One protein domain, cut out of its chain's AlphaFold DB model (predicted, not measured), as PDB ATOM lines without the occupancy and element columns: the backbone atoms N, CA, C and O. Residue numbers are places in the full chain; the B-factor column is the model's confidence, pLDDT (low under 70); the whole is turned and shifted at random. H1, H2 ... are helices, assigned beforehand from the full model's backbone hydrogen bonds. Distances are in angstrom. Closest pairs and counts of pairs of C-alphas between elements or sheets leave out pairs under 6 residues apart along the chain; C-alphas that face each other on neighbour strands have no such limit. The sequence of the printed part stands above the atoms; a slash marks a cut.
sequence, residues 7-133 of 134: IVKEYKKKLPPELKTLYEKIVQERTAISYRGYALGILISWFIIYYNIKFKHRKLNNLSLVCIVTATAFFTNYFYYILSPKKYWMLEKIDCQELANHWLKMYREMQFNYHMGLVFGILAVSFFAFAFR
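This is residues 7 to 133 of the 134 residues of an uncharacterized protein of Woeseiaceae bacterium (UniProt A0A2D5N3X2). What would one see first? Two long helices, H2 and H5, run along a rod from the same end and stand apart from each other; H3 folds back on the later part of H2, and the short H1 and H4 sit at the end where H2 and H5 begin. What is it made of? The printed part has 127 residues with five named helices, in the order H1 H2 H3 H4 H5, and no named strand: its class is all helix. How large is it? It is loose, with a radius of gyration of the C-alphas of 19.5 A, and spans 61 by 29 by 19 A.

What does the first helix touch? H1, residues 7 to 13, touches H5, residues 97 to 131, with residues 102 to 106 of H5 alone; the closest C-alphas, of Ile 7 and Met 106, are 6.2 A apart. What follows along the chain? H2, residues 17 to 54, and H3, residues 62 to 83, touch as a helical hairpin, opposite ways at a steep tilt of 42 degrees, with the closest C-alphas, of Gly 41 and Ala 73, 4.0 A apart. H4, residues 90 to 93, touches residues 19 to 26 of H2 alone, closest at the C-alphas of Tyr 23 and Met 90, 6.9 A apart. How does H5 stand to the hairpin? H2 and H5 are apart, while H3 and H5 are near each other, with 10 pairs of C-alphas within 10 A. Are the backbones regularly paired? In H1, H2, H3 and H5 every O i to N i+4 pair is within hydrogen-bond range; H4 is too short for such a pair.

Where does the first helix begin, and the last end? H1 begins at C-alpha 7, (0.759, -3.211, -13.988), and H5 ends at C-alpha 131, (-0.713, -40.531, -14.568). How long are the helices? From first to last C-alpha, H1 measures 10.1 A, H2 55.8 A, H3 31.4 A, H4 5.9 A and H5 50.3 A.

Which C-alphas are farthest apart? Those of His 57 and Cys 96, at 61.6 A. Is the printed part unbroken? It has no cut, and no link is long. What stands free, and where is confidence low? Residues 126 to 133 stand free, of which 126 to 131 belong to H5, and residue 133 alone has a pLDDT under 70.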
ATOM      1  N   ILE A   7       1.744  -3.980 -13.207       81.56
ATOM      2  CA  ILE A   7       0.759  -3.211 -13.988       81.56
ATOM      3  C   ILE A   7      -0.338  -2.627 -13.084       81.56
ATOM      4  O   ILE A   7      -0.761  -1.486 -13.255       81.56
ATOM      5  N   VAL A   8      -0.769  -3.381 -12.073       82.56
ATOM      6  CA  VAL A   8      -1.815  -2.958 -11.128       82.56
ATOM      7  C   VAL A   8      -1.294  -1.878 -10.188       82.56
ATOM      8  O   VAL A   8      -1.993  -0.904  -9.912       82.56
ATOM      9  N   LYS A   9      -0.050  -2.028  -9.714       83.19
ATOM     10  CA  LYS A   9       0.611  -1.024  -8.871       83.19
ATOM     11  C   LYS A   9       0.819   0.285  -9.627       83.19
ATOM     12  O   LYS A   9       0.548   1.346  -9.074       83.19
ATOM     13  N   GLU A  10       1.278   0.213 -10.874       83.94
ATOM     14  CA  GLU A  10       1.464   1.383 -11.738       83.94
ATOM     15  C   GLU A  10       0.137   2.089 -12.022       83.94
ATOM     16  O   GLU A  10       0.048   3.302 -11.845       83.94
ATOM     17  N   TYR A  11      -0.917   1.338 -12.358       83.88
ATOM     18  CA  TYR A  11      -2.253   1.904 -12.534       83.88
ATOM     19  C   TYR A  11      -2.750   2.600 -11.261       83.88
ATOM     20  O   TYR A  11      -3.166   3.753 -11.316       83.88
ATOM     21  N   LYS A  12      -2.633   1.948 -10.095       84.19
ATOM     22  CA  LYS A  12      -3.093   2.511  -8.816       84.19
ATOM     23  C   LYS A  12      -2.365   3.807  -8.440       84.19
ATOM     24  O   LYS A  12      -2.972   4.664  -7.805       84.19
ATOM     25  N   LYS A  13      -1.092   3.963  -8.821       86.19
ATOM     26  CA  LYS A  13      -0.315   5.194  -8.581       86.19
ATOM     27  C   LYS A  13      -0.790   6.380  -9.422       86.19
ATOM     28  O   LYS A  13      -0.672   7.506  -8.963       86.19
ATOM     29  N   LYS A  14      -1.321   6.131 -10.623       84.44
ATOM     30  CA  LYS A  14      -1.829   7.171 -11.531       84.44
ATOM     31  C   LYS A  14      -3.256   7.637 -11.197       84.44
ATOM     32  O   LYS A  14      -3.773   8.517 -11.875       84.44
ATOM     33  N   LEU A  15      -3.915   7.040 -10.197       87.12
ATOM     34  CA  LEU A  15      -5.305   7.361  -9.872       87.12
ATOM     35  C   LEU A  15      -5.423   8.624  -9.002       87.12
ATOM     36  O   LEU A  15      -4.774   8.686  -7.954       87.12
ATOM     37  N   PRO A  16      -6.308   9.575  -9.360       87.12
ATOM     38  CA  PRO A  16      -6.697  10.655  -8.462       87.12
ATOM     39  C   PRO A  16      -7.418  10.098  -7.220       87.12
ATOM     40  O   PRO A  16      -7.946   8.977  -7.249       87.12
ATOM     41  N   PRO A  17      -7.459  10.861  -6.111       85.75
ATOM     42  CA  PRO A  17      -7.978  10.384  -4.829       85.75
ATOM     43  C   PRO A  17      -9.427   9.885  -4.909       85.75
ATOM     44  O   PRO A  17      -9.739   8.839  -4.344       85.75
ATOM     45  N   GLU A  18     -10.292  10.551  -5.675       85.00
ATOM     46  CA  GLU A  18     -11.691  10.141  -5.849       85.00
ATOM     47  C   GLU A  18     -11.814   8.761  -6.513       85.00
ATOM     48  O   GLU A  18     -12.477   7.863  -5.987       85.00
ATOM     49  N   LEU A  19     -11.087   8.535  -7.613       87.38
ATOM     50  CA  LEU A  19     -11.073   7.249  -8.315       87.38
ATOM     51  C   LEU A  19     -10.425   6.132  -7.494       87.38
ATOM     52  O   LEU A  19     -10.776   4.962  -7.656       87.38
ATOM     53  N   LYS A  20      -9.515   6.465  -6.578       89.56
ATOM     54  CA  LYS A  20      -8.937   5.491  -5.650       89.56
ATOM     55  C   LYS A  20      -9.995   4.936  -4.688       89.56
ATOM     56  O   LYS A  20     -10.023   3.726  -4.472       89.56
ATOM     57  N   THR A  21     -10.898   5.781  -4.182       90.31
ATOM     58  CA  THR A  21     -12.009   5.320  -3.325       90.31
ATOM     59  C   THR A  21     -12.992   4.432  -4.091       90.31
ATOM     60  O   THR A  21     -13.438   3.408  -3.573       90.31
ATOM     61  N   LEU A  22     -13.288   4.769  -5.354       90.81
ATOM     62  CA  LEU A  22     -14.113   3.933  -6.226       90.81
ATOM     63  C   LEU A  22     -13.445   2.580  -6.486       90.81
ATOM     64  O   LEU A  22     -14.089   1.539  -6.371       90.81
ATOM     65  N   TYR A  23     -12.148   2.586  -6.789       90.81
ATOM     66  CA  TYR A  23     -11.373   1.368  -6.991       90.81
ATOM     67  C   TYR A  23     -11.427   0.453  -5.760       90.81
ATOM     68  O   TYR A  23     -11.617  -0.753  -5.901       90.81
ATOM     69  N   GLU A  24     -11.309   1.004  -4.552       91.06
ATOM     70  CA  GLU A  24     -11.407   0.229  -3.311       91.06
ATOM     71  C   GLU A  24     -12.801  -0.380  -3.115       91.06
ATOM     72  O   GLU A  24     -12.894  -1.565  -2.788       91.06
ATOM     73  N   LYS A  25     -13.874   0.357  -3.430       92.44
ATOM     74  CA  LYS A  25     -15.246  -0.185  -3.436       92.44
ATOM     75  C   LYS A  25     -15.409  -1.329  -4.440       92.44
ATOM     76  O   LYS A  25     -15.965  -2.368  -4.093       92.44
ATOM     77  N   ILE A  26     -14.878  -1.175  -5.656       91.88
ATOM     78  CA  ILE A  26     -14.888  -2.216  -6.697       91.88
ATOM     79  C   ILE A  26     -14.143  -3.467  -6.217       91.88
ATOM     80  O   ILE A  26     -14.608  -4.594  -6.389       91.88
ATOM     81  N   VAL A  27     -12.966  -3.284  -5.616       90.81
ATOM     82  CA  VAL A  27     -12.161  -4.379  -5.065       90.81
ATOM     83  C   VAL A  27     -12.919  -5.087  -3.943       90.81
ATOM     84  O   VAL A  27     -12.991  -6.317  -3.940       90.81
ATOM     85  N   GLN A  28     -13.525  -4.342  -3.023       93.31
ATOM     86  CA  GLN A  28     -14.298  -4.904  -1.921       93.31
ATOM     87  C   GLN A  28     -15.514  -5.694  -2.424       93.31
ATOM     88  O   GLN A  28     -15.721  -6.827  -1.990       93.31
ATOM     89  N   GLU A  29     -16.266  -5.151  -3.385       94.12
ATOM     90  CA  GLU A  29     -17.402  -5.835  -4.013       94.12
ATOM     91  C   GLU A  29     -16.967  -7.157  -4.658       94.12
ATOM     92  O   GLU A  29     -17.510  -8.217  -4.346       94.12
ATOM     93  N   ARG A  30     -15.943  -7.121  -5.520       92.94
ATOM     94  CA  ARG A  30     -15.441  -8.314  -6.225       92.94
ATOM     95  C   ARG A  30     -14.922  -9.377  -5.260       92.94
ATOM     96  O   ARG A  30     -15.118 -10.570  -5.487       92.94
ATOM     97  N   THR A  31     -14.291  -8.947  -4.172       91.94
ATOM     98  CA  THR A  31     -13.827  -9.832  -3.099       91.94
ATOM     99  C   THR A  31     -15.005 -10.499  -2.397       91.94
ATOM    100  O   THR A  31     -15.006 -11.716  -2.225       91.94
ATOM    101  N   ALA A  32     -16.035  -9.726  -2.045       94.94
ATOM    102  CA  ALA A  32     -17.241 -10.249  -1.416       94.94
ATOM    103  C   ALA A  32     -17.975 -11.249  -2.325       94.94
ATOM    104  O   ALA A  32     -18.401 -12.299  -1.848       94.94
ATOM    105  N   ILE A  33     -18.070 -10.970  -3.632       95.12
ATOM    106  CA  ILE A  33     -18.632 -11.904  -4.622       95.12
ATOM    107  C   ILE A  33     -17.849 -13.223  -4.622       95.12
ATOM    108  O   ILE A  33     -18.461 -14.286  -4.575       95.12
ATOM    109  N   SER A  34     -16.512 -13.177  -4.623       93.44
ATOM    110  CA  SER A  34     -15.710 -14.406  -4.609       93.44
ATOM    111  C   SER A  34     -15.867 -15.196  -3.305       93.44
ATOM    112  O   SER A  34     -16.045 -16.410  -3.345       93.44
ATOM    113  N   TYR A  35     -15.883 -14.536  -2.144       94.88
ATOM    114  CA  TYR A  35     -16.132 -15.230  -0.876       94.88
ATOM    115  C   TYR A  35     -17.511 -15.896  -0.831       94.88
ATOM    116  O   TYR A  35     -17.622 -17.034  -0.380       94.88
ATOM    117  N   ARG A  36     -18.552 -15.234  -1.352       96.06
ATOM    118  CA  ARG A  36     -19.890 -15.834  -1.494       96.06
ATOM    119  C   ARG A  36     -19.878 -17.035  -2.440       96.06
ATOM    120  O   ARG A  36     -20.485 -18.053  -2.122       96.06
ATOM    121  N   GLY A  37     -19.149 -16.944  -3.553       95.81
ATOM    122  CA  GLY A  37     -18.965 -18.048  -4.494       95.81
ATOM    123  C   GLY A  37     -18.309 -19.273  -3.853       95.81
ATOM    124  O   GLY A  37     -18.791 -20.390  -4.030       95.81
ATOM    125  N   TYR A  38     -17.260 -19.075  -3.051       95.94
ATOM    126  CA  TYR A  38     -16.631 -20.163  -2.295       95.94
ATOM    127  C   TYR A  38     -17.546 -20.749  -1.221       95.94
ATOM    128  O   TYR A  38     -17.626 -21.969  -1.107       95.94
ATOM    129  N   ALA A  39     -18.262 -19.910  -0.465       96.44
ATOM    130  CA  ALA A  39     -19.224 -20.383   0.528       96.44
ATOM    131  C   ALA A  39     -20.300 -21.270  -0.121       96.44
ATOM    132  O   ALA A  39     -20.565 -22.372   0.357       96.44
ATOM    133  N   LEU A  40     -20.849 -20.839  -1.262       96.56
ATOM    134  CA  LEU A  40     -21.795 -21.633  -2.044       96.56
ATOM    135  C   LEU A  40     -21.165 -22.941  -2.544       96.56
ATOM    136  O   LEU A  40     -21.778 -24.000  -2.440       96.56
ATOM    137  N   GLY A  41     -19.932 -22.884  -3.046       96.44
ATOM    138  CA  GLY A  41     -19.211 -24.061  -3.520       96.44
ATOM    139  C   GLY A  41     -18.981 -25.109  -2.432       96.44
ATOM    140  O   GLY A  41     -19.178 -26.298  -2.675       96.44
ATOM    141  N   ILE A  42     -18.652 -24.679  -1.211       95.81
ATOM    142  CA  ILE A  42     -18.516 -25.569  -0.052       95.81
ATOM    143  C   ILE A  42     -19.864 -26.213   0.295       95.81
ATOM    144  O   ILE A  42     -19.917 -27.429   0.488       95.81
ATOM    145  N   LEU A  43     -20.960 -25.448   0.306       96.81
ATOM    146  CA  LEU A  43     -22.302 -25.995   0.549       96.81
ATOM    147  C   LEU A  43     -22.691 -27.054  -0.495       96.81
ATOM    148  O   LEU A  43     -23.166 -28.133  -0.137       96.81
ATOM    149  N   ILE A  44     -22.428 -26.788  -1.778       96.50
ATOM    150  CA  ILE A  44     -22.664 -27.748  -2.868       96.50
ATOM    151  C   ILE A  44     -21.794 -28.997  -2.687       96.50
ATOM    152  O   ILE A  44     -22.281 -30.120  -2.832       96.50
ATOM    153  N   SER A  45     -20.520 -28.825  -2.324       95.12
ATOM    154  CA  SER A  45     -19.602 -29.941  -2.080       95.12
ATOM    155  C   SER A  45     -20.105 -30.866  -0.971       95.12
ATOM    156  O   SER A  45     -20.050 -32.089  -1.106       95.12
ATOM    157  N   TRP A  46     -20.676 -30.290   0.090       94.31
ATOM    158  CA  TRP A  46     -21.220 -31.043   1.210       94.31
ATOM    159  C   TRP A  46     -22.422 -31.885   0.780       94.31
ATOM    160  O   TRP A  46     -22.493 -33.070   1.110       94.31
ATOM    161  N   PHE A  47     -23.305 -31.324  -0.055       95.00
ATOM    162  CA  PHE A  47     -24.423 -32.062  -0.642       95.00
ATOM    163  C   PHE A  47     -23.950 -33.223  -1.534       95.00
ATOM    164  O   PHE A  47     -24.471 -34.335  -1.440       95.00
ATOM    165  N   ILE A  48     -22.914 -33.004  -2.353       93.12
ATOM    166  CA  ILE A  48     -22.322 -34.042  -3.214       93.12
ATOM    167  C   ILE A  48     -21.730 -35.183  -2.378       93.12
ATOM    168  O   ILE A  48     -21.937 -36.358  -2.699       93.12
ATOM    169  N   ILE A  49     -21.000 -34.862  -1.309       93.00
ATOM    170  CA  ILE A  49     -20.407 -35.858  -0.408       93.00
ATOM    171  C   ILE A  49     -21.506 -36.651   0.300       93.00
ATOM    172  O   ILE A  49     -21.485 -37.883   0.272       93.00
ATOM    173  N   TYR A  50     -22.495 -35.955   0.868       92.50
ATOM    174  CA  TYR A  50     -23.641 -36.578   1.526       92.50
ATOM    175  C   TYR A  50     -24.366 -37.549   0.590       92.50
ATOM    176  O   TYR A  50     -24.640 -38.691   0.963       92.50
ATOM    177  N   TYR A  51     -24.601 -37.134  -0.657       91.88
ATOM    178  CA  TYR A  51     -25.238 -37.973  -1.662       91.88
ATOM    179  C   TYR A  51     -24.422 -39.238  -1.982       91.88
ATOM    180  O   TYR A  51     -24.973 -40.340  -2.039       91.88
ATOM    181  N   ASN A  52     -23.099 -39.116  -2.141       89.69
ATOM    182  CA  ASN A  52     -22.225 -40.257  -2.442       89.69
ATOM    183  C   ASN A  52     -22.145 -41.278  -1.298       89.69
ATOM    184  O   ASN A  52     -22.108 -42.483  -1.559       89.69
ATOM    185  N   ILE A  53     -22.140 -40.815  -0.048       88.94
ATOM    186  CA  ILE A  53     -22.070 -41.697   1.121       88.94
ATOM    187  C   ILE A  53     -23.424 -42.373   1.367       88.94
ATOM    188  O   ILE A  53     -23.474 -43.588   1.542       88.94
ATOM    189  N   LYS A  54     -24.526 -41.608   1.356       87.25
ATOM    190  CA  LYS A  54     -25.846 -42.114   1.759       87.25
ATOM    191  C   LYS A  54     -26.557 -42.920   0.674       87.25
ATOM    192  O   LYS A  54     -27.145 -43.942   0.995       87.25
ATOM    193  N   PHE A  55     -26.526 -42.467  -0.582       84.25
ATOM    194  CA  PHE A  55     -27.283 -43.109  -1.667       84.25
ATOM    195  C   PHE A  55     -26.441 -44.077  -2.492       84.25
ATOM    196  O   PHE A  55     -26.951 -45.085  -2.968       84.25
ATOM    197  N   LYS A  56     -25.148 -43.784  -2.686       81.94
ATOM    198  CA  LYS A  56     -24.248 -44.660  -3.457       81.94
ATOM    199  C   LYS A  56     -23.428 -45.620  -2.593       81.94
ATOM    200  O   LYS A  56     -22.710 -46.436  -3.164       81.94
ATOM    201  N   HIS A  57     -23.500 -45.515  -1.262       81.69
ATOM    202  CA  HIS A  57     -22.745 -46.334  -0.302       81.69
ATOM    203  C   HIS A  57     -21.236 -46.429  -0.605       81.69
ATOM    204  O   HIS A  57     -20.586 -47.431  -0.303       81.69
ATOM    205  N   ARG A  58     -20.647 -45.388  -1.213       79.81
ATOM    206  CA  ARG A  58     -19.220 -45.363  -1.561       79.81
ATOM    207  C   ARG A  58     -18.403 -44.809  -0.402       79.81
ATOM    208  O   ARG A  58     -18.650 -43.695   0.056       79.81
ATOM    209  N   LYS A  59     -17.379 -45.553   0.023       79.19
ATOM    210  CA  LYS A  59     -16.347 -45.035   0.932       79.19
ATOM    211  C   LYS A  59     -15.411 -44.122   0.138       79.19
ATOM    212  O   LYS A  59     -14.774 -44.569  -0.812       79.19
ATOM    213  N   LEU A  60     -15.363 -42.844   0.501       82.69
ATOM    214  CA  LEU A  60     -14.457 -41.869  -0.104       82.69
ATOM    215  C   LEU A  60     -13.157 -41.824   0.704       82.69
ATOM    216  O   LEU A  60     -13.199 -41.693   1.925       82.69
ATOM    217  N   ASN A  61     -12.013 -41.915   0.027       87.12
ATOM    218  CA  ASN A  61     -10.715 -41.671   0.655       87.12
ATOM    219  C   ASN A  61     -10.515 -40.159   0.887       87.12
ATOM    220  O   ASN A  61     -11.094 -39.334   0.175       87.12
ATOM    221  N   ASN A  62      -9.651 -39.791   1.835       86.75
ATOM    222  CA  ASN A  62      -9.342 -38.404   2.190       86.75
ATOM    223  C   ASN A  62      -8.885 -37.582   0.977       86.75
ATOM    224  O   ASN A  62      -9.334 -36.453   0.796       86.75
ATOM    225  N   LEU A  63      -8.064 -38.168   0.099       85.69
ATOM    226  CA  LEU A  63      -7.631 -37.512  -1.137       85.69
ATOM    227  C   LEU A  63      -8.820 -37.187  -2.052       85.69
ATOM    228  O   LEU A  63      -8.961 -36.059  -2.515       85.69
ATOM    229  N   SER A  64      -9.717 -38.152  -2.264       85.69
ATOM    230  CA  SER A  64     -10.909 -37.971  -3.097       85.69
ATOM    231  C   SER A  64     -11.857 -36.922  -2.517       85.69
ATOM    232  O   SER A  64     -12.414 -36.129  -3.272       85.69
ATOM    233  N   LEU A  65     -12.011 -36.879  -1.189       89.81
ATOM    234  CA  LEU A  65     -12.779 -35.841  -0.496       89.81
ATOM    235  C   LEU A  65     -12.206 -34.449  -0.768       89.81
ATOM    236  O   LEU A  65     -12.939 -33.569  -1.219       89.81
ATOM    237  N   VAL A  66     -10.898 -34.265  -0.564       90.38
ATOM    238  CA  VAL A  66     -10.225 -32.986  -0.829       90.38
ATOM    239  C   VAL A  66     -10.381 -32.585  -2.294       90.38
ATOM    240  O   VAL A  66     -10.724 -31.436  -2.566       90.38
ATOM    241  N   CYS A  67     -10.215 -33.515  -3.239       89.50
ATOM    242  CA  CYS A  67     -10.402 -33.242  -4.665       89.50
ATOM    243  C   CYS A  67     -11.834 -32.803  -4.993       89.50
ATOM    244  O   CYS A  67     -12.010 -31.824  -5.713       89.50
ATOM    245  N   ILE A  68     -12.852 -33.483  -4.453       91.25
ATOM    246  CA  ILE A  68     -14.262 -33.131  -4.677       91.25
ATOM    247  C   ILE A  68     -14.547 -31.732  -4.133       91.25
ATOM    248  O   ILE A  68     -15.063 -30.897  -4.872       91.25
ATOM    249  N   VAL A  69     -14.186 -31.454  -2.876       94.12
ATOM    250  CA  VAL A  69     -14.421 -30.140  -2.253       94.12
ATOM    251  C   VAL A  69     -13.694 -29.045  -3.021       94.12
ATOM    252  O   VAL A  69     -14.295 -28.039  -3.384       94.12
ATOM    253  N   THR A  70     -12.421 -29.261  -3.336       92.50
ATOM    254  CA  THR A  70     -11.587 -28.271  -4.020       92.50
ATOM    255  C   THR A  70     -12.108 -27.984  -5.427       92.50
ATOM    256  O   THR A  70     -12.311 -26.824  -5.779       92.50
ATOM    257  N   ALA A  71     -12.389 -29.021  -6.222       92.44
ATOM    258  CA  ALA A  71     -12.910 -28.855  -7.575       92.44
ATOM    259  C   ALA A  71     -14.268 -28.143  -7.559       92.44
ATOM    260  O   ALA A  71     -14.445 -27.126  -8.225       92.44
ATOM    261  N   THR A  72     -15.216 -28.630  -6.758       94.75
ATOM    262  CA  THR A  72     -16.562 -28.041  -6.678       94.75
ATOM    263  C   THR A  72     -16.526 -26.595  -6.191       94.75
ATOM    264  O   THR A  72     -17.205 -25.750  -6.777       94.75
ATOM    265  N   ALA A  73     -15.691 -26.270  -5.201       95.19
ATOM    266  CA  ALA A  73     -15.521 -24.909  -4.711       95.19
ATOM    267  C   ALA A  73     -14.918 -23.974  -5.769       95.19
ATOM    268  O   ALA A  73     -15.450 -22.885  -5.985       95.19
ATOM    269  N   PHE A  74     -13.859 -24.395  -6.472       93.38
ATOM    270  CA  PHE A  74     -13.244 -23.579  -7.521       93.38
ATOM    271  C   PHE A  74     -14.166 -23.366  -8.720       93.38
ATOM    272  O   PHE A  74     -14.310 -22.228  -9.165       93.38
ATOM    273  N   PHE A  75     -14.826 -24.420  -9.211       94.12
ATOM    274  CA  PHE A  75     -15.775 -24.298 -10.318       94.12
ATOM    275  C   PHE A  75     -16.960 -23.412  -9.936       94.12
ATOM    276  O   PHE A  75     -17.294 -22.488 -10.676       94.12
ATOM    277  N   THR A  76     -17.553 -23.630  -8.760       95.81
ATOM    278  CA  THR A  76     -18.679 -22.809  -8.298       95.81
ATOM    279  C   THR A  76     -18.262 -21.353  -8.147       95.81
ATOM    280  O   THR A  76     -18.946 -20.479  -8.668       95.81
ATOM    281  N   ASN A  77     -17.123 -21.070  -7.505       95.44
ATOM    282  CA  ASN A  77     -16.617 -19.706  -7.377       95.44
ATOM    283  C   ASN A  77     -16.367 -19.057  -8.746       95.44
ATOM    284  O   ASN A  77     -16.732 -17.902  -8.938       95.44
ATOM    285  N   TYR A  78     -15.793 -19.792  -9.700       94.06
ATOM    286  CA  TYR A  78     -15.539 -19.290 -11.048       94.06
ATOM    287  C   TYR A  78     -16.827 -18.869 -11.762       94.06
ATOM    288  O   TYR A  78     -16.952 -17.723 -12.197       94.06
ATOM    289  N   PHE A  79     -17.815 -19.764 -11.825       94.69
ATOM    290  CA  PHE A  79     -19.093 -19.458 -12.465       94.69
ATOM    291  C   PHE A  79     -19.861 -18.379 -11.707       94.69
ATOM    292  O   PHE A  79     -20.361 -17.440 -12.323       94.69
ATOM    293  N   TYR A  80     -19.901 -18.457 -10.377       95.38
ATOM    294  CA  TYR A  80     -20.562 -17.457  -9.547       95.38
ATOM    295  C   TYR A  80     -19.954 -16.067  -9.760       95.38
ATOM    296  O   TYR A  80     -20.685 -15.097  -9.941       95.38
ATOM    297  N   TYR A  81     -18.626 -15.955  -9.807       93.81
ATOM    298  CA  TYR A  81     -17.934 -14.688 -10.025       93.81
ATOM    299  C   TYR A  81     -18.206 -14.089 -11.415       93.81
ATOM    300  O   TYR A  81     -18.368 -12.869 -11.550       93.81
ATOM    301  N   ILE A  82     -18.267 -14.928 -12.453       92.00
ATOM    302  CA  ILE A  82     -18.544 -14.490 -13.828       92.00
ATOM    303  C   ILE A  82     -19.998 -14.044 -13.978       92.00
ATOM    304  O   ILE A  82     -20.237 -12.955 -14.496       92.00
ATOM    305  N   LEU A  83     -20.943 -14.853 -13.491       93.56
ATOM    306  CA  LEU A  83     -22.381 -14.632 -13.654       93.56
ATOM    307  C   LEU A  83     -22.934 -13.555 -12.714       93.56
ATOM    308  O   LEU A  83     -23.950 -12.939 -13.027       93.56
ATOM    309  N   SER A  84     -22.283 -13.309 -11.573       93.56
ATOM    310  CA  SER A  84     -22.743 -12.285 -10.635       93.56
ATOM    311  C   SER A  84     -22.678 -10.891 -11.268       93.56
ATOM    312  O   SER A  84     -21.602 -10.489 -11.756       93.56
ATOM    313  N   PRO A  85     -23.786 -10.123 -11.218       92.25
ATOM    314  CA  PRO A  85     -23.799  -8.752 -11.693       92.25
ATOM    315  C   PRO A  85     -22.829  -7.915 -10.859       92.25
ATOM    316  O   PRO A  85     -22.697  -8.102  -9.649       92.25
ATOM    317  N   LYS A  86     -22.123  -7.004 -11.527       90.94
ATOM    318  CA  LYS A  86     -21.157  -6.092 -10.906       90.94
ATOM    319  C   LYS A  86     -21.790  -4.711 -10.891       90.94
ATOM    320  O   LYS A  86     -22.181  -4.214 -11.945       90.94
ATOM    321  N   LYS A  87     -21.933  -4.141  -9.698       87.56
ATOM    322  CA  LYS A  87     -22.624  -2.875  -9.458       87.56
ATOM    323  C   LYS A  87     -21.739  -1.679  -9.779       87.56
ATOM    324  O   LYS A  87     -22.246  -0.692 -10.293       87.56
ATOM    325  N   TYR A  88     -20.447  -1.752  -9.457       88.06
ATOM    326  CA  TYR A  88     -19.525  -0.635  -9.651       88.06
ATOM    327  C   TYR A  88     -18.587  -0.871 -10.839       88.06
ATOM    328  O   TYR A  88     -17.825  -1.846 -10.874       88.06
ATOM    329  N   TRP A  89     -18.581   0.074 -11.782       88.81
ATOM    330  CA  TRP A  89     -17.670   0.080 -12.925       88.81
ATOM    331  C   TRP A  89     -16.763   1.303 -12.904       88.81
ATOM    332  O   TRP A  89     -17.196   2.431 -12.711       88.81
ATOM    333  N   MET A  90     -15.468   1.075 -13.137       88.25
ATOM    334  CA  MET A  90     -14.478   2.155 -13.145       88.25
ATOM    335  C   MET A  90     -14.692   3.116 -14.322       88.25
ATOM    336  O   MET A  90     -14.466   4.312 -14.187       88.25
ATOM    337  N   LEU A  91     -15.138   2.586 -15.467       88.38
ATOM    338  CA  LEU A  91     -15.347   3.350 -16.698       88.38
ATOM    339  C   LEU A  91     -16.397   4.459 -16.551       88.38
ATOM    340  O   LEU A  91     -16.321   5.437 -17.275       88.38
ATOM    341  N   GLU A  92     -17.327   4.347 -15.601       87.38
ATOM    342  CA  GLU A  92     -18.372   5.358 -15.371       87.38
ATOM    343  C   GLU A  92     -17.834   6.687 -14.828       87.38
ATOM    344  O   GLU A  92     -18.550   7.685 -14.834       87.38
ATOM    345  N   LYS A  93     -16.610   6.693 -14.289       88.38
ATOM    346  CA  LYS A  93     -15.989   7.859 -13.644       88.38
ATOM    347  C   LYS A  93     -14.653   8.256 -14.266       88.38
ATOM    348  O   LYS A  93     -13.996   9.164 -13.770       88.38
ATOM    349  N   ILE A  94     -14.202   7.541 -15.296       89.38
ATOM    350  CA  ILE A  94     -12.977   7.896 -16.008       89.38
ATOM    351  C   ILE A  94     -13.340   8.866 -17.131       89.38
ATOM    352  O   ILE A  94     -13.902   8.449 -18.137       89.38
ATOM    353  N   ASP A  95     -12.918  10.120 -16.990       87.19
ATOM    354  CA  ASP A  95     -13.142  11.155 -18.012       87.19
ATOM    355  C   ASP A  95     -11.968  11.288 -19.005       87.19
ATOM    356  O   ASP A  95     -12.063  11.978 -20.016       87.19
ATOM    357  N   CYS A  96     -10.837  10.625 -18.732       88.19
ATOM    358  CA  CYS A  96      -9.619  10.714 -19.542       88.19
ATOM    359  C   CYS A  96      -9.350   9.424 -20.330       88.19
ATOM    360  O   CYS A  96      -9.202   8.342 -19.751       88.19
ATOM    361  N   GLN A  97      -9.175   9.556 -21.649       89.88
ATOM    362  CA  GLN A  97      -8.898   8.437 -22.555       89.88
ATOM    363  C   GLN A  97      -7.608   7.679 -22.198       89.88
ATOM    364  O   GLN A  97      -7.566   6.451 -22.275       89.88
ATOM    365  N   GLU A  98      -6.553   8.380 -21.766       89.06
ATOM    366  CA  GLU A  98      -5.297   7.736 -21.349       89.06
ATOM    367  C   GLU A  98      -5.524   6.822 -20.135       89.06
ATOM    368  O   GLU A  98      -5.068   5.674 -20.100       89.06
ATOM    369  N   LEU A  99      -6.298   7.297 -19.155       87.69
ATOM    370  CA  LEU A  99      -6.618   6.529 -17.958       87.69
ATOM    371  C   LEU A  99      -7.534   5.337 -18.272       87.69
ATOM    372  O   LEU A  99      -7.354   4.261 -17.691       87.69
ATOM    373  N   ALA A 100      -8.462   5.493 -19.223       91.31
ATOM    374  CA  ALA A 100      -9.316   4.412 -19.712       91.31
ATOM    375  C   ALA A 100      -8.490   3.309 -20.393       91.31
ATOM    376  O   ALA A 100      -8.672   2.125 -20.097       91.31
ATOM    377  N   ASN A 101      -7.510   3.684 -21.221       91.06
ATOM    378  CA  ASN A 101      -6.587   2.744 -21.860       91.06
ATOM    379  C   ASN A 101      -5.741   1.980 -20.830       91.06
ATOM    380  O   ASN A 101      -5.573   0.761 -20.932       91.06
ATOM    381  N   HIS A 102      -5.242   2.669 -19.799       89.25
ATOM    382  CA  HIS A 102      -4.508   2.023 -18.711       89.25
ATOM    383  C   HIS A 102      -5.381   1.062 -17.898       89.25
ATOM    384  O   HIS A 102      -4.933  -0.042 -17.572       89.25
ATOM    385  N   TRP A 103      -6.628   1.445 -17.610       90.94
ATOM    386  CA  TRP A 103      -7.593   0.565 -16.958       90.94
ATOM    387  C   TRP A 103      -7.864  -0.682 -17.802       90.94
ATOM    388  O   TRP A 103      -7.812  -1.790 -17.279       90.94
ATOM    389  N   LEU A 104      -8.084  -0.518 -19.109       91.19
ATOM    390  CA  LEU A 104      -8.389  -1.614 -20.025       91.19
ATOM    391  C   LEU A 104      -7.220  -2.596 -20.146       91.19
ATOM    392  O   LEU A 104      -7.433  -3.809 -20.104       91.19
ATOM    393  N   LYS A 105      -5.982  -2.091 -20.232       91.19
ATOM    394  CA  LYS A 105      -4.774  -2.930 -20.233       91.19
ATOM    395  C   LYS A 105      -4.665  -3.749 -18.946       91.19
ATOM    396  O   LYS A 105      -4.458  -4.957 -19.002       91.19
ATOM    397  N   MET A 106      -4.851  -3.105 -17.794       90.50
ATOM    398  CA  MET A 106      -4.841  -3.769 -16.490       90.50
ATOM    399  C   MET A 106      -5.970  -4.804 -16.364       90.50
ATOM    400  O   MET A 106      -5.731  -5.922 -15.909       90.50
ATOM    401  N   TYR A 107      -7.179  -4.460 -16.808       89.75
ATOM    402  CA  TYR A 107      -8.352  -5.324 -16.739       89.75
ATOM    403  C   TYR A 107      -8.183  -6.588 -17.588       89.75
ATOM    404  O   TYR A 107      -8.407  -7.690 -17.089       89.75
ATOM    405  N   ARG A 108      -7.730  -6.446 -18.843       90.62
ATOM    406  CA  ARG A 108      -7.472  -7.583 -19.742       90.62
ATOM    407  C   ARG A 108      -6.410  -8.522 -19.189       90.62
ATOM    408  O   ARG A 108      -6.610  -9.730 -19.204       90.62
ATOM    409  N   GLU A 109      -5.326  -7.969 -18.652       90.38
ATOM    410  CA  GLU A 109      -4.258  -8.763 -18.044       90.38
ATOM    411  C   GLU A 109      -4.772  -9.573 -16.845       90.38
ATOM    412  O   GLU A 109      -4.505 -10.768 -16.719       90.38
ATOM    413  N   MET A 110      -5.556  -8.951 -15.960       87.19
ATOM    414  CA  MET A 110      -6.163  -9.670 -14.837       87.19
ATOM    415  C   MET A 110      -7.136 -10.756 -15.306       87.19
ATOM    416  O   MET A 110      -7.143 -11.848 -14.741       87.19
ATOM    417  N   GLN A 111      -7.951 -10.460 -16.320       90.19
ATOM    418  CA  GLN A 111      -8.908 -11.408 -16.880       90.19
ATOM    419  C   GLN A 111      -8.190 -12.618 -17.493       90.19
ATOM    420  O   GLN A 111      -8.562 -13.755 -17.205       90.19
ATOM    421  N   PHE A 112      -7.134 -12.388 -18.275       91.19
ATOM    422  CA  PHE A 112      -6.312 -13.453 -18.846       91.19
ATOM    423  C   PHE A 112      -5.723 -14.346 -17.752       91.19
ATOM    424  O   PHE A 112      -5.952 -15.551 -17.757       91.19
ATOM    425  N   ASN A 113      -5.059 -13.755 -16.755       89.44
ATOM    426  CA  ASN A 113      -4.472 -14.508 -15.645       89.44
ATOM    427  C   ASN A 113      -5.514 -15.330 -14.867       89.44
ATOM    428  O   ASN A 113      -5.232 -16.452 -14.448       89.44
ATOM    429  N   TYR A 114      -6.733 -14.806 -14.701       88.38
ATOM    430  CA  TYR A 114      -7.821 -15.519 -14.035       88.38
ATOM    431  C   TYR A 114      -8.286 -16.755 -14.821       88.38
ATOM    432  O   TYR A 114      -8.377 -17.843 -14.254       88.38
ATOM    433  N   HIS A 115      -8.536 -16.617 -16.128       91.06
ATOM    434  CA  HIS A 115      -8.958 -17.746 -16.964       91.06
ATOM    435  C   HIS A 115      -7.835 -18.761 -17.181       91.06
ATOM    436  O   HIS A 115      -8.069 -19.963 -17.079       91.06
ATOM    437  N   MET A 116      -6.605 -18.293 -17.410       91.81
ATOM    438  CA  MET A 116      -5.447 -19.170 -17.574       91.81
ATOM    439  C   MET A 116      -5.167 -19.978 -16.311       91.81
ATOM    440  O   MET A 116      -4.866 -21.162 -16.415       91.81
ATOM    441  N   GLY A 117      -5.340 -19.388 -15.124       89.44
ATOM    442  CA  GLY A 117      -5.239 -20.122 -13.863       89.44
ATOM    443  C   GLY A 117      -6.208 -21.307 -13.790       89.44
ATOM    444  O   GLY A 117      -5.804 -22.402 -13.399       89.44
ATOM    445  N   LEU A 118      -7.460 -21.127 -14.230       89.69
ATOM    446  CA  LEU A 118      -8.427 -22.226 -14.299       89.69
ATOM    447  C   LEU A 118      -8.016 -23.282 -15.335       89.69
ATOM    448  O   LEU A 118      -8.053 -24.472 -15.030       89.69
ATOM    449  N   VAL A 119      -7.604 -22.863 -16.537       93.12
ATOM    450  CA  VAL A 119      -7.165 -23.775 -17.610       93.12
ATOM    451  C   VAL A 119      -5.989 -24.633 -17.146       93.12
ATOM    452  O   VAL A 119      -6.046 -25.857 -17.250       93.12
ATOM    453  N   PHE A 120      -4.955 -24.017 -16.571       92.50
ATOM    454  CA  PHE A 120      -3.811 -24.748 -16.027       92.50
ATOM    455  C   PHE A 120      -4.214 -25.674 -14.880       92.50
ATOM    456  O   PHE A 120      -3.719 -26.796 -14.814       92.50
ATOM    457  N   GLY A 121      -5.153 -25.256 -14.023       89.06
ATOM    458  CA  GLY A 121      -5.717 -26.115 -12.983       89.06
ATOM    459  C   GLY A 121      -6.376 -27.375 -13.553       89.06
ATOM    460  O   GLY A 121      -6.105 -28.479 -13.082       89.06
ATOM    461  N   ILE A 122      -7.190 -27.237 -14.602       89.38
ATOM    462  CA  ILE A 122      -7.848 -28.368 -15.272       89.38
ATOM    463  C   ILE A 122      -6.820 -29.292 -15.929       89.38
ATOM    464  O   ILE A 122      -6.908 -30.510 -15.765       89.38
ATOM    465  N   LEU A 123      -5.841 -28.734 -16.649       91.88
ATOM    466  CA  LEU A 123      -4.792 -29.516 -17.307       91.88
ATOM    467  C   LEU A 123      -3.956 -30.295 -16.289       91.88
ATOM    468  O   LEU A 123      -3.725 -31.486 -16.482       91.88
ATOM    469  N   ALA A 124      -3.572 -29.655 -15.182       88.81
ATOM    470  CA  ALA A 124      -2.836 -30.304 -14.107       88.81
ATOM    471  C   ALA A 124      -3.636 -31.474 -13.522       88.81
ATOM    472  O   ALA A 124      -3.140 -32.596 -13.492       88.81
ATOM    473  N   VAL A 125      -4.892 -31.249 -13.117       85.62
ATOM    474  CA  VAL A 125      -5.732 -32.312 -12.539       85.62
ATOM    475  C   VAL A 125      -5.971 -33.446 -13.537       85.62
ATOM    476  O   VAL A 125      -5.929 -34.609 -13.148       85.62
ATOM    477  N   SER A 126      -6.168 -33.132 -14.820       85.62
ATOM    478  CA  SER A 126      -6.350 -34.138 -15.876       85.62
ATOM    479  C   SER A 126      -5.093 -34.985 -16.075       85.62
ATOM    480  O   SER A 126      -5.182 -36.208 -16.162       85.62
ATOM    481  N   PHE A 127      -3.919 -34.347 -16.091       90.62
ATOM    482  CA  PHE A 127      -2.631 -35.032 -16.173       90.62
ATOM    483  C   PHE A 127      -2.397 -35.936 -14.958       90.62
ATOM    484  O   PHE A 127      -2.065 -37.105 -15.128       90.62
ATOM    485  N   PHE A 128      -2.651 -35.439 -13.742       84.31
ATOM    486  CA  PHE A 128      -2.575 -36.243 -12.519       84.31
ATOM    487  C   PHE A 128      -3.540 -37.435 -12.562       84.31
ATOM    488  O   PHE A 128      -3.146 -38.558 -12.263       84.31
ATOM    489  N   ALA A 129      -4.789 -37.223 -12.975       82.75
ATOM    490  CA  ALA A 129      -5.769 -38.297 -13.081       82.75
ATOM    491  C   ALA A 129      -5.351 -39.374 -14.094       82.75
ATOM    492  O   ALA A 129      -5.625 -40.546 -13.865       82.75
ATOM    493  N   PHE A 130      -4.694 -38.993 -15.193       84.75
ATOM    494  CA  PHE A 130      -4.163 -39.935 -16.178       84.75
ATOM    495  C   PHE A 130      -2.920 -40.675 -15.665       84.75
ATOM    496  O   PHE A 130      -2.848 -41.891 -15.785       84.75
ATOM    497  N   ALA A 131      -1.967 -39.961 -15.060       86.12
ATOM    498  CA  ALA A 131      -0.713 -40.531 -14.568       86.12
ATOM    499  C   ALA A 131      -0.914 -41.527 -13.414       86.12
ATOM    500  O   ALA A 131      -0.185 -42.507 -13.312       86.12
ATOM    501  N   PHE A 132      -1.912 -41.287 -12.557       75.75
ATOM    502  CA  PHE A 132      -2.268 -42.160 -11.434       75.75
ATOM    503  C   PHE A 132      -3.491 -43.037 -11.728       75.75
ATOM    504  O   PHE A 132      -4.128 -43.557 -10.810       75.75
ATOM    505  N   ARG A 133      -3.838 -43.196 -13.009       65.56
ATOM    506  CA  ARG A 133      -4.821 -44.182 -13.446       65.56
ATOM    507  C   ARG A 133      -4.161 -45.559 -13.358       65.56
ATOM    508  O   ARG A 133      -3.384 -45.911 -14.239       65.56
TER     509      ARG A 133